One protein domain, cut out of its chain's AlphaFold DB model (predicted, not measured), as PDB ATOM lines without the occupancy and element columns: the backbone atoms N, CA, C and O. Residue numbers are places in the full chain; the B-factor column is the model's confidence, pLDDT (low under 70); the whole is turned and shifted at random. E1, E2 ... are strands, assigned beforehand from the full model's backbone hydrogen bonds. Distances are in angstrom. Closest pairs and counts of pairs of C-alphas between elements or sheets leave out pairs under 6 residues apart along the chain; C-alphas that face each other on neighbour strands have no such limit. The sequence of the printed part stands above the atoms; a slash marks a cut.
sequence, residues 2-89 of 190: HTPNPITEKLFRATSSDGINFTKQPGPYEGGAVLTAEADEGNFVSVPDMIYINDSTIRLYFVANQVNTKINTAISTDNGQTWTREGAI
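AT A GLANCE: This is residues 2 to 89 of the 190 residues of an uncharacterized protein of Candidatus Margulisbacteria bacterium (UniProt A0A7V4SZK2). This model has little regular structure: a small hairpin, E1 and E2, stands off from a strongly twisted four-strand sheet, E3 to E6, joined to it by the looping stretch of residues 26 to 44. The 88 printed residues hold six strands, E1 to E6 along the chain, and no named helix; under half, 35, are in them. The larger sheet's order is E3, E4, E5, E6, antiparallel. The whole is compact, radius of gyration of the C-alphas 13.7 A, spans 41 by 29 by 21 A.

HOW THE PARTS SIT: E1, residues 13 to 15, and E2, residues 23 to 25, form an antiparallel hairpin; N 15 and O 23, 2.9 A apart, are within hydrogen-bond range. Both are apart from E3, residues 45 to 53, E4, residues 57 to 64, E5, residues 70 to 76, and E6, residues 84 to 88. These four make a meander, each strand the antiparallel neighbour and hairpin partner of the one before. Within hydrogen-bond range are N 49 and O 61, 2.9 A, N 60 and O 74, 2.8 A, and N 75 and O 84, 2.9 A.

IN THESE COORDINATES: E1 begins at C-alpha 13 (31.617, 99.632, 2.183). E3, 21.4 A long, bends by 62 degrees at residue 48. E6 ends at C-alpha 88 (15.784, 111.919, 10.153).

THE WHOLE: The printed part has no cut. The link from E2 to E3 is long. Residues 2 to 7 have pLDDT under 70.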
ATOM      1  N   HIS A   2      17.796  86.496  26.685       34.22
ATOM      2  CA  HIS A   2      18.128  87.784  26.083       34.22
ATOM      3  C   HIS A   2      19.659  87.897  26.041       34.22
ATOM      4  O   HIS A   2      20.288  87.774  27.091       34.22
ATOM      5  N   THR A   3      20.283  88.042  24.872       38.19
ATOM      6  CA  THR A   3      21.714  88.374  24.824       38.19
ATOM      7  C   THR A   3      21.855  89.858  25.170       38.19
ATOM      8  O   THR A   3      21.355  90.683  24.412       38.19
ATOM      9  N   PRO A   4      22.496  90.222  26.295       41.44
ATOM     10  CA  PRO A   4      22.499  91.580  26.849       41.44
ATOM     11  C   PRO A   4      23.523  92.512  26.180       41.44
ATOM     12  O   PRO A   4      23.937  93.503  26.774       41.44
ATOM     13  N   ASN A   5      23.956  92.207  24.956       40.00
ATOM     14  CA  ASN A   5      24.841  93.100  24.220       40.00
ATOM     15  C   ASN A   5      23.971  94.032  23.375       40.00
ATOM     16  O   ASN A   5      23.183  93.518  22.578       40.00
ATOM     17  N   PRO A   6      24.090  95.368  23.505       50.56
ATOM     18  CA  PRO A   6      23.455  96.259  22.548       50.56
ATOM     19  C   PRO A   6      23.967  95.867  21.163       50.56
ATOM     20  O   PRO A   6      25.180  95.792  20.944       50.56
ATOM     21  N   ILE A   7      23.041  95.541  20.260       61.62
ATOM     22  CA  ILE A   7      23.370  95.227  18.874       61.62
ATOM     23  C   ILE A   7      23.982  96.505  18.302       61.62
ATOM     24  O   ILE A   7      23.285  97.484  18.060       61.62
ATOM     25  N   THR A   8      25.311  96.532  18.226       77.56
ATOM     26  CA  THR A   8      26.037  97.648  17.636       77.56
ATOM     27  C   THR A   8      26.038  97.421  16.141       77.56
ATOM     28  O   THR A   8      26.714  96.511  15.658       77.56
ATOM     29  N   GLU A   9      25.291  98.242  15.420       88.06
ATOM     30  CA  GLU A   9      25.216  98.186  13.967       88.06
ATOM     31  C   GLU A   9      25.916  99.403  13.372       88.06
ATOM     32  O   GLU A   9      25.798 100.531  13.856       88.06
ATOM     33  N   LYS A  10      26.740  99.140  12.359       94.19
ATOM     34  CA  LYS A  10      27.566 100.115  11.649       94.19
ATOM     35  C   LYS A  10      27.481  99.785  10.164       94.19
ATOM     36  O   LYS A  10      27.439  98.609   9.800       94.19
ATOM     37  N   LEU A  11      27.534 100.797   9.307       96.31
ATOM     38  CA  LEU A  11      27.553 100.580   7.863       96.31
ATOM     39  C   LEU A  11      28.993 100.487   7.359       96.31
ATOM     40  O   LEU A  11      29.865 101.266   7.752       96.31
ATOM     41  N   PHE A  12      29.238  99.538   6.460       96.88
ATOM     42  CA  PHE A  12      30.537  99.284   5.839       96.88
ATOM     43  C   PHE A  12      30.415  99.364   4.320       96.88
ATOM     44  O   PHE A  12      29.336  99.187   3.763       96.88
ATOM     45  N   ARG A  13      31.543  99.592   3.643       96.56
ATOM     46  CA  ARG A  13      31.617  99.632   2.183       96.56
ATOM     47  C   ARG A  13      32.539  98.541   1.662       96.56
ATOM     48  O   ARG A  13      33.612  98.294   2.213       96.56
ATOM     49  N   ALA A  14      32.146  97.939   0.552       97.12
ATOM     50  CA  ALA A  14      33.010  97.120  -0.281       97.12
ATOM     51  C   ALA A  14      32.816  97.525  -1.745       97.12
ATOM     52  O   ALA A  14      31.749  98.003  -2.120       97.12
ATOM     53  N   THR A  15      33.851  97.370  -2.563       96.56
ATOM     54  CA  THR A  15      33.801  97.699  -3.994       96.56
ATOM     55  C   THR A  15      34.207  96.502  -4.833       96.56
ATOM     56  O   THR A  15      34.964  95.638  -4.386       96.56
ATOM     57  N   SER A  16      33.697  96.466  -6.058       97.56
ATOM     58  CA  SER A  16      33.979  95.432  -7.043       97.56
ATOM     59  C   SER A  16      34.024  96.057  -8.435       97.56
ATOM     60  O   SER A  16      33.279  96.997  -8.713       97.56
ATOM     61  N   SER A  17      34.896  95.545  -9.304       97.50
ATOM     62  CA  SER A  17      34.922  95.891 -10.731       97.50
ATOM     63  C   SER A  17      34.128  94.915 -11.603       97.50
ATOM     64  O   SER A  17      33.905  95.206 -12.773       97.50
ATOM     65  N   ASP A  18      33.747  93.753 -11.064       97.25
ATOM     66  CA  ASP A  18      33.080  92.667 -11.797       97.25
ATOM     67  C   ASP A  18      31.703  92.289 -11.221       97.25
ATOM     68  O   ASP A  18      30.994  91.474 -11.802       97.25
ATOM     69  N   GLY A  19      31.314  92.881 -10.089       96.50
ATOM     70  CA  GLY A  19      30.060  92.591  -9.397       96.50
ATOM     71  C   GLY A  19      30.033  91.238  -8.681       96.50
ATOM     72  O   GLY A  19      28.981  90.851  -8.180       96.50
ATOM     73  N   ILE A  20      31.159  90.520  -8.616       97.06
ATOM     74  CA  ILE A  20      31.267  89.184  -8.011       97.06
ATOM     75  C   ILE A  20      32.282  89.204  -6.866       97.06
ATOM     76  O   ILE A  20      31.995  88.741  -5.764       97.06
ATOM     77  N   ASN A  21      33.465  89.767  -7.102       97.31
ATOM     78  CA  ASN A  21      34.551  89.826  -6.133       97.31
ATOM     79  C   ASN A  21      34.575  91.199  -5.464       97.31
ATOM     80  O   ASN A  21      34.894  92.206  -6.100       97.31
ATOM     81  N   PHE A  22      34.252  91.241  -4.173       98.00
ATOM     82  CA  PHE A  22      34.187  92.477  -3.397       98.00
ATOM     83  C   PHE A  22      35.377  92.609  -2.448       98.00
ATOM     84  O   PHE A  22      35.691  91.699  -1.684       98.00
ATOM     85  N   THR A  23      36.011  93.780  -2.456       98.00
ATOM     86  CA  THR A  23      37.069  94.147  -1.505       98.00
ATOM     87  C   THR A  23      36.540  95.192  -0.533       98.00
ATOM     88  O   THR A  23      36.047  96.241  -0.958       98.00
ATOM     89  N   LYS A  24      36.650  94.923   0.775       96.44
ATOM     90  CA  LYS A  24      36.288  95.886   1.825       96.44
ATOM     91  C   LYS A  24      37.100  97.171   1.653       96.44
ATOM     92  O   LYS A  24      38.323  97.120   1.560       96.44
ATOM     93  N   GLN A  25      36.414  98.308   1.674       97.44
ATOM     94  CA  GLN A  25      37.013  99.639   1.670       97.44
ATOM     95  C   GLN A  25      36.849 100.237   3.072       97.44
ATOM     96  O   GLN A  25      35.719 100.552   3.454       97.44
ATOM     97  N   PRO A  26      37.925 100.349   3.874       95.88
ATOM     98  CA  PRO A  26      37.827 100.903   5.219       95.88
ATOM     99  C   PRO A  26      37.372 102.365   5.184       95.88
ATOM    100  O   PRO A  26      37.976 103.187   4.499       95.88
ATOM    101  N   GLY A  27      36.313 102.677   5.928       95.81
ATOM    102  CA  GLY A  27      35.910 104.051   6.207       95.81
ATOM    103  C   GLY A  27      36.670 104.670   7.390       95.81
ATOM    104  O   GLY A  27      37.544 104.023   7.977       95.81
ATOM    105  N   PRO A  28      36.340 105.921   7.756       95.38
ATOM    106  CA  PRO A  28      37.076 106.688   8.762       95.38
ATOM    107  C   PRO A  28      36.803 106.253  10.211       95.38
ATOM    108  O   PRO A  28      37.475 106.731  11.123       95.38
ATOM    109  N   TYR A  29      35.827 105.373  10.447       94.94
ATOM    110  CA  TYR A  29      35.415 104.966  11.788       94.94
ATOM    111  C   TYR A  29      36.027 103.626  12.220       94.94
ATOM    112  O   TYR A  29      36.522 102.836  11.413       94.94
ATOM    113  N   GLU A  30      35.959 103.346  13.524       90.88
ATOM    114  CA  GLU A  30      36.461 102.114  14.139       90.88
ATOM    115  C   GLU A  30      35.992 100.850  13.395       90.88
ATOM    116  O   GLU A  30      34.814 100.698  13.056       90.88
ATOM    117  N   GLY A  31      36.923  99.921  13.154       91.00
ATOM    118  CA  GLY A  31      36.660  98.692  12.402       91.00
ATOM    119  C   GLY A  31      36.521  98.904  10.887       91.00
ATOM    120  O   GLY A  31      36.239  97.947  10.160       91.00
ATOM    121  N   GLY A  32      36.737 100.130  10.398       94.62
ATOM    122  CA  GLY A  32      36.622 100.512   8.991       94.62
ATOM    123  C   GLY A  32      35.184 100.763   8.541       94.62
ATOM    124  O   GLY A  32      34.884 100.546   7.368       94.62
ATOM    125  N   ALA A  33      34.292 101.150   9.456       96.25
ATOM    126  CA  ALA A  33      32.934 101.561   9.110       96.25
ATOM    127  C   ALA A  33      32.946 102.899   8.351       96.25
ATOM    128  O   ALA A  33      33.810 103.745   8.588       96.25
ATOM    129  N   VAL A  34      31.985 103.082   7.443       97.25
ATOM    130  CA  VAL A  34      31.774 104.332   6.687       97.25
ATOM    131  C   VAL A  34      30.715 105.230   7.316       97.25
ATOM    132  O   VAL A  34      30.717 106.427   7.053       97.25
ATOM    133  N   LEU A  35      29.837 104.678   8.158       97.31
ATOM    134  CA  LEU A  35      28.853 105.436   8.926       97.31
ATOM    135  C   LEU A  35      28.554 104.699  10.238       97.31
ATOM    136  O   LEU A  35      28.365 103.480  10.249       97.31
ATOM    137  N   THR A  36      28.539 105.438  11.344       95.62
ATOM    138  CA  THR A  36      28.216 104.944  12.692       95.62
ATOM    139  C   THR A  36      27.100 105.777  13.295       95.62
ATOM    140  O   THR A  36      26.877 106.897  12.843       95.62
ATOM    141  N   ALA A  37      26.433 105.245  14.315       93.69
ATOM    142  CA  ALA A  37      25.401 105.940  15.079       93.69
ATOM    143  C   ALA A  37      25.895 107.256  15.715       93.69
ATOM    144  O   ALA A  37      27.056 107.348  16.120       93.69
ATOM    145  N   GLU A  38      25.004 108.240  15.823       92.75
ATOM    146  CA  GLU A  38      25.176 109.427  16.666       92.75
ATOM    147  C   GLU A  38      24.961 109.073  18.151       92.75
ATOM    148  O   GLU A  38      24.474 107.990  18.498       92.75
ATOM    149  N   ALA A  39      25.338 109.984  19.053       90.31
ATOM    150  CA  ALA A  39      25.380 109.722  20.497       90.31
ATOM    151  C   ALA A  39      24.028 109.293  21.110       90.31
ATOM    152  O   ALA A  39      24.007 108.555  22.095       90.31
ATOM    153  N   ASP A  40      22.911 109.738  20.539       88.25
ATOM    154  CA  ASP A  40      21.542 109.475  20.996       88.25
ATOM    155  C   ASP A  40      20.843 108.326  20.244       88.25
ATOM    156  O   ASP A  40      19.682 108.014  20.512       88.25
ATOM    157  N   GLU A  41      21.549 107.641  19.341       89.62
ATOM    158  CA  GLU A  41      20.991 106.573  18.501       89.62
ATOM    159  C   GLU A  41      21.239 105.159  19.052       89.62
ATOM    160  O   GLU A  41      20.831 104.168  18.444       89.62
ATOM    161  N   GLY A  42      21.892 105.032  20.211       86.94
ATOM    162  CA  GLY A  42      22.084 103.734  20.870       86.94
ATOM    163  C   GLY A  42      22.956 102.756  20.078       86.94
ATOM    164  O   GLY A  42      22.741 101.551  20.155       86.94
ATOM    165  N   ASN A  43      23.940 103.260  19.319       88.94
ATOM    166  CA  ASN A  43      24.852 102.457  18.491       88.94
ATOM    167  C   ASN A  43      24.170 101.641  17.375       88.94
ATOM    168  O   ASN A  43      24.702 100.614  16.963       88.94
ATOM    169  N   PHE A  44      23.028 102.106  16.862       90.75
ATOM    170  CA  PHE A  44      22.271 101.407  15.826       90.75
ATOM    171  C   PHE A  44      22.148 102.239  14.543       90.75
ATOM    172  O   PHE A  44      21.433 103.244  14.525       90.75
ATOM    173  N   VAL A  45      22.829 101.802  13.475       94.06
ATOM    174  CA  VAL A  45      22.579 102.221  12.085       94.06
ATOM    175  C   VAL A  45      22.551 101.013  11.158       94.06
ATOM    176  O   VAL A  45      23.503 100.232  11.135       94.06
ATOM    177  N   SER A  46      21.473 100.858  10.394       93.75
ATOM    178  CA  SER A  46      21.216  99.631   9.638       93.75
ATOM    179  C   SER A  46      20.364  99.849   8.393       93.75
ATOM    180  O   SER A  46      19.944 100.971   8.106       93.75
ATOM    181  N   VAL A  47      20.119  98.752   7.677       94.69
ATOM    182  CA  VAL A  47      19.216  98.622   6.526       94.69
ATOM    183  C   VAL A  47      19.411  99.761   5.516       94.69
ATOM    184  O   VAL A  47      18.543 100.621   5.364       94.69
ATOM    185  N   PRO A  48      20.609  99.844   4.906       97.56
ATOM    186  CA  PRO A  48      20.925 100.908   3.974       97.56
ATOM    187  C   PRO A  48      20.205 100.693   2.642       97.56
ATOM    188  O   PRO A  48      20.312  99.618   2.058       97.56
ATOM    189  N   ASP A  49      19.614 101.753   2.110       98.50
ATOM    190  CA  ASP A  49      19.270 101.848   0.694       98.50
ATOM    191  C   ASP A  49      19.723 103.197   0.126       98.50
ATOM    192  O   ASP A  49      19.887 104.170   0.863       98.50
ATOM    193  N   MET A  50      20.032 103.281  -1.164       97.31
ATOM    194  CA  MET A  50      20.681 104.466  -1.718       97.31
ATOM    195  C   MET A  50      20.258 104.798  -3.136       97.31
ATOM    196  O   MET A  50      20.037 103.936  -3.979       97.31
ATOM    197  N   ILE A  51      20.262 106.095  -3.431       97.44
ATOM    198  CA  ILE A  51      19.934 106.609  -4.755       97.44
ATOM    199  C   ILE A  51      20.851 107.761  -5.145       97.44
ATOM    200  O   ILE A  51      21.319 108.522  -4.297       97.44
ATOM    201  N   TYR A  52      21.077 107.929  -6.447       96.00
ATOM    202  CA  TYR A  52      21.670 109.158  -6.961       96.00
ATOM    203  C   TYR A  52      20.635 110.286  -6.972       96.00
ATOM    204  O   TYR A  52      19.577 110.190  -7.600       96.00
ATOM    205  N   ILE A  53      20.975 111.390  -6.314       93.44
ATOM    206  CA  ILE A  53      20.293 112.676  -6.418       93.44
ATOM    207  C   ILE A  53      21.141 113.618  -7.281       93.44
ATOM    208  O   ILE A  53      22.371 113.620  -7.203       93.44
ATOM    209  N   ASN A  54      20.474 114.419  -8.116       89.56
ATOM    210  CA  ASN A  54      21.114 115.348  -9.060       89.56
ATOM    211  C   ASN A  54      22.224 114.697  -9.916       89.56
ATOM    212  O   ASN A  54      23.210 115.347 -10.247       89.56
ATOM    213  N   ASP A  55      22.079 113.403 -10.212       89.06
ATOM    214  CA  ASP A  55      22.954 112.567 -11.045       89.06
ATOM    215  C   ASP A  55      24.420 112.411 -10.581       89.06
ATOM    216  O   ASP A  55      25.185 111.687 -11.215       89.06
ATOM    217  N   SER A  56      24.820 113.025  -9.461       94.38
ATOM    218  CA  SER A  56      26.209 112.985  -8.968       94.38
ATOM    219  C   SER A  56      26.363 112.723  -7.472       94.38
ATOM    220  O   SER A  56      27.430 112.299  -7.036       94.38
ATOM    221  N   THR A  57      25.337 113.001  -6.669       97.56
ATOM    222  CA  THR A  57      25.403 112.854  -5.211       97.56
ATOM    223  C   THR A  57      24.662 111.593  -4.815       97.56
ATOM    224  O   THR A  57      23.520 111.401  -5.217       97.56
ATOM    225  N   ILE A  58      25.276 110.738  -4.007       98.31
ATOM    226  CA  ILE A  58      24.575 109.580  -3.450       98.31
ATOM    227  C   ILE A  58      23.855 110.049  -2.192       98.31
ATOM    228  O   ILE A  58      24.493 110.616  -1.305       98.31
ATOM    229  N   ARG A  59      22.549 109.803  -2.093       98.62
ATOM    230  CA  ARG A  59      21.813 109.876  -0.830       98.62
ATOM    231  C   ARG A  59      21.551 108.462  -0.336       98.62
ATOM    232  O   ARG A  59      20.916 107.672  -1.027       98.62
ATOM    233  N   LEU A  60      22.044 108.181   0.859       98.75
ATOM    234  CA  LEU A  60      21.800 106.967   1.623       98.75
ATOM    235  C   LEU A  60      20.621 107.209   2.559       98.75
ATOM    236  O   LEU A  60      20.631 108.197   3.290       98.75
ATOM    237  N   TYR A  61      19.659 106.301   2.554       98.75
ATOM    238  CA  TYR A  61      18.605 106.138   3.543       98.75
ATOM    239  C   TYR A  61      18.996 104.975   4.449       98.75
ATOM    240  O   TYR A  61      19.511 103.965   3.980       98.75
ATOM    241  N   PHE A  62      18.808 105.126   5.751       98.31
ATOM    242  CA  PHE A  62      19.168 104.097   6.720       98.31
ATOM    243  C   PHE A  62      18.287 104.200   7.956       98.31
ATOM    244  O   PHE A  62      17.786 105.276   8.290       98.31
ATOM    245  N   VAL A  63      18.109 103.090   8.657       96.81
ATOM    246  CA  VAL A  63      17.428 103.072   9.949       96.81
ATOM    247  C   VAL A  63      18.420 103.474  11.029       96.81
ATOM    248  O   VAL A  63      19.526 102.938  11.079       96.81
ATOM    249  N   ALA A  64      18.029 104.397  11.903       94.56
ATOM    250  CA  ALA A  64      18.807 104.764  13.079       94.56
ATOM    251  C   ALA A  64      17.930 104.837  14.332       94.56
ATOM    252  O   ALA A  64      16.711 104.992  14.218       94.56
ATOM    253  N   ASN A  65      18.578 104.790  15.502       88.56
ATOM    254  CA  ASN A  65      17.988 104.673  16.842       88.56
ATOM    255  C   ASN A  65      17.505 103.253  17.190       88.56
ATOM    256  O   ASN A  65      16.631 102.708  16.530       88.56
ATOM    257  N   GLN A  66      18.034 102.679  18.275       79.94
ATOM    258  CA  GLN A  66      17.733 101.302  18.696       79.94
ATOM    259  C   GLN A  66      16.308 101.091  19.254       79.94
ATOM    260  O   GLN A  66      15.815  99.966  19.268       79.94
ATOM    261  N   VAL A  67      15.650 102.140  19.758       78.44
ATOM    262  CA  VAL A  67      14.371 102.023  20.492       78.44
ATOM    263  C   VAL A  67      13.200 102.532  19.657       78.44
ATOM    264  O   VAL A  67      12.186 101.852  19.500       78.44
ATOM    265  N   ASN A  68      13.329 103.734  19.102       83.56
ATOM    266  CA  ASN A  68      12.316 104.364  18.266       83.56
ATOM    267  C   ASN A  68      12.920 104.650  16.897       83.56
ATOM    268  O   ASN A  68      13.293 105.785  16.594       83.56
ATOM    269  N   THR A  69      13.060 103.587  16.111       91.19
ATOM    270  CA  THR A  69      13.696 103.623  14.801       91.19
ATOM    271  C   THR A  69      13.056 104.662  13.886       91.19
ATOM    272  O   THR A  69      11.827 104.763  13.754       91.19
ATOM    273  N   LYS A  70      13.915 105.440  13.228       94.94
ATOM    274  CA  LYS A  70      13.541 106.392  12.183       94.94
ATOM    275  C   LYS A  70      14.432 106.214  10.969       94.94
ATOM    276  O   LYS A  70      15.628 105.953  11.096       94.94
ATOM    277  N   ILE A  71      13.854 106.442   9.795       98.38
ATOM    278  CA  ILE A  71      14.624 106.535   8.560       98.38
ATOM    279  C   ILE A  71      15.359 107.881   8.564       98.38
ATOM    280  O   ILE A  71      14.767 108.949   8.732       98.38
ATOM    281  N   ASN A  72      16.672 107.818   8.420       98.50
ATOM    282  CA  ASN A  72      17.596 108.941   8.351       98.50
ATOM    283  C   ASN A  72      18.242 108.979   6.974       98.50
ATOM    284  O   ASN A  72      18.234 107.974   6.263       98.50
ATOM    285  N   THR A  73      18.821 110.124   6.604       98.69
ATOM    286  CA  THR A  73      19.665 110.192   5.408       98.69
ATOM    287  C   THR A  73      21.035 110.788   5.660       98.69
ATOM    288  O   THR A  73      21.269 111.537   6.614       98.69
ATOM    289  N   ALA A  74      21.959 110.424   4.779       98.69
ATOM    290  CA  ALA A  74      23.269 111.030   4.638       98.69
ATOM    291  C   ALA A  74      23.613 111.149   3.151       98.69
ATOM    292  O   ALA A  74      23.148 110.352   2.336       98.69
ATOM    293  N   ILE A  75      24.444 112.125   2.799       98.69
ATOM    294  CA  ILE A  75      24.901 112.339   1.424       98.69
ATOM    295  C   ILE A  75      26.395 112.103   1.279       98.69
ATOM    296  O   ILE A  75      27.176 112.392   2.186       98.69
ATOM    297  N   SER A  76      26.784 111.623   0.106       98.56
ATOM    298  CA  SER A  76      28.172 111.471  -0.299       98.56
ATOM    299  C   SER A  76      28.391 112.084  -1.680       98.56
ATOM    300  O   SER A  76      27.633 111.831  -2.618       98.56
ATOM    301  N   THR A  77      29.457 112.873  -1.802       98.00
ATOM    302  CA  THR A  77      29.929 113.474  -3.062       98.00
ATOM    303  C   THR A  77      31.241 112.850  -3.549       98.00
ATOM    304  O   THR A  77      31.834 113.328  -4.510       98.00
ATOM    305  N   ASP A  78      31.725 111.805  -2.874       96.69
ATOM    306  CA  ASP A  78      33.005 111.138  -3.136       96.69
ATOM    307  C   ASP A  78      32.837 109.628  -3.397       96.69
ATOM    308  O   ASP A  78      33.730 108.819  -3.126       96.69
ATOM    309  N   ASN A  79      31.687 109.258  -3.974       94.12
ATOM    310  CA  ASN A  79      31.302 107.884  -4.316       94.12
ATOM    311  C   ASN A  79      31.237 106.937  -3.103       94.12
ATOM    312  O   ASN A  79      31.706 105.791  -3.151       94.12
ATOM    313  N   GLY A  80      30.654 107.425  -2.006       95.50
ATOM    314  CA  GLY A  80      30.353 106.660  -0.796       95.50
ATOM    315  C   GLY A  80      31.551 106.436   0.124       95.50
ATOM    316  O   GLY A  80      31.493 105.541   0.967       95.50
ATOM    317  N   GLN A  81      32.650 107.182  -0.048       94.75
ATOM    318  CA  GLN A  81      33.818 107.078   0.836       94.75
ATOM    319  C   GLN A  81      33.564 107.788   2.164       94.75
ATOM    320  O   GLN A  81      33.849 107.225   3.222       94.75
ATOM    321  N   THR A  82      32.996 108.991   2.105       96.56
ATOM    322  CA  THR A  82      32.579 109.768   3.272       96.56
ATOM    323  C   THR A  82      31.118 110.186   3.156       96.56
ATOM    324  O   THR A  82      30.557 110.278   2.061       96.56
ATOM    325  N   TRP A  83      30.493 110.409   4.313       98.31
ATOM    326  CA  TRP A  83      29.071 110.705   4.433       98.31
ATOM    327  C   TRP A  83      28.850 111.922   5.323       98.31
ATOM    328  O   TRP A  83      29.393 112.005   6.423       98.31
ATOM    329  N   THR A  84      28.017 112.852   4.863       98.19
ATOM    330  CA  THR A  84      27.502 113.963   5.671       98.19
ATOM    331  C   THR A  84      26.064 113.653   6.053       98.19
ATOM    332  O   THR A  84      25.211 113.527   5.173       98.19
ATOM    333  N   ARG A  85      25.782 113.509   7.351       97.81
ATOM    334  CA  ARG A  85      24.425 113.236   7.831       97.81
ATOM    335  C   ARG A  85      23.493 114.423   7.603       97.81
ATOM    336  O   ARG A  85      23.826 115.557   7.926       97.81
ATOM    337  N   GLU A  86      22.302 114.127   7.098       97.69
ATOM    338  CA  GLU A  86      21.191 115.076   6.960       97.69
ATOM    339  C   GLU A  86      20.127 114.870   8.061       97.69
ATOM    340  O   GLU A  86      19.235 115.702   8.219       97.69
ATOM    341  N   GLY A  87      20.218 113.772   8.826       97.12
ATOM    342  CA  GLY A  87      19.313 113.422   9.928       97.12
ATOM    343  C   GLY A  87      18.018 112.737   9.476       97.12
ATOM    344  O   GLY A  87      17.881 112.339   8.314       97.12
ATOM    345  N   ALA A  88      17.055 112.608  10.392       97.44
ATOM    346  CA  ALA A  88      15.784 111.919  10.153       97.44
ATOM    347  C   ALA A  88      14.977 112.595   9.039       97.44
ATOM    348  O   ALA A  88      14.927 113.825   8.976       97.44
ATOM    349  N   ILE A  89      14.348 111.818   8.155       98.50
ATOM    350  CA  ILE A  89      13.412 112.371   7.165       98.50
ATOM    351  C   ILE A  89      12.122 112.832   7.843       98.50
ATOM    352  O   ILE A  89      11.745 112.343   8.911       98.50
TER     353      ILE A  89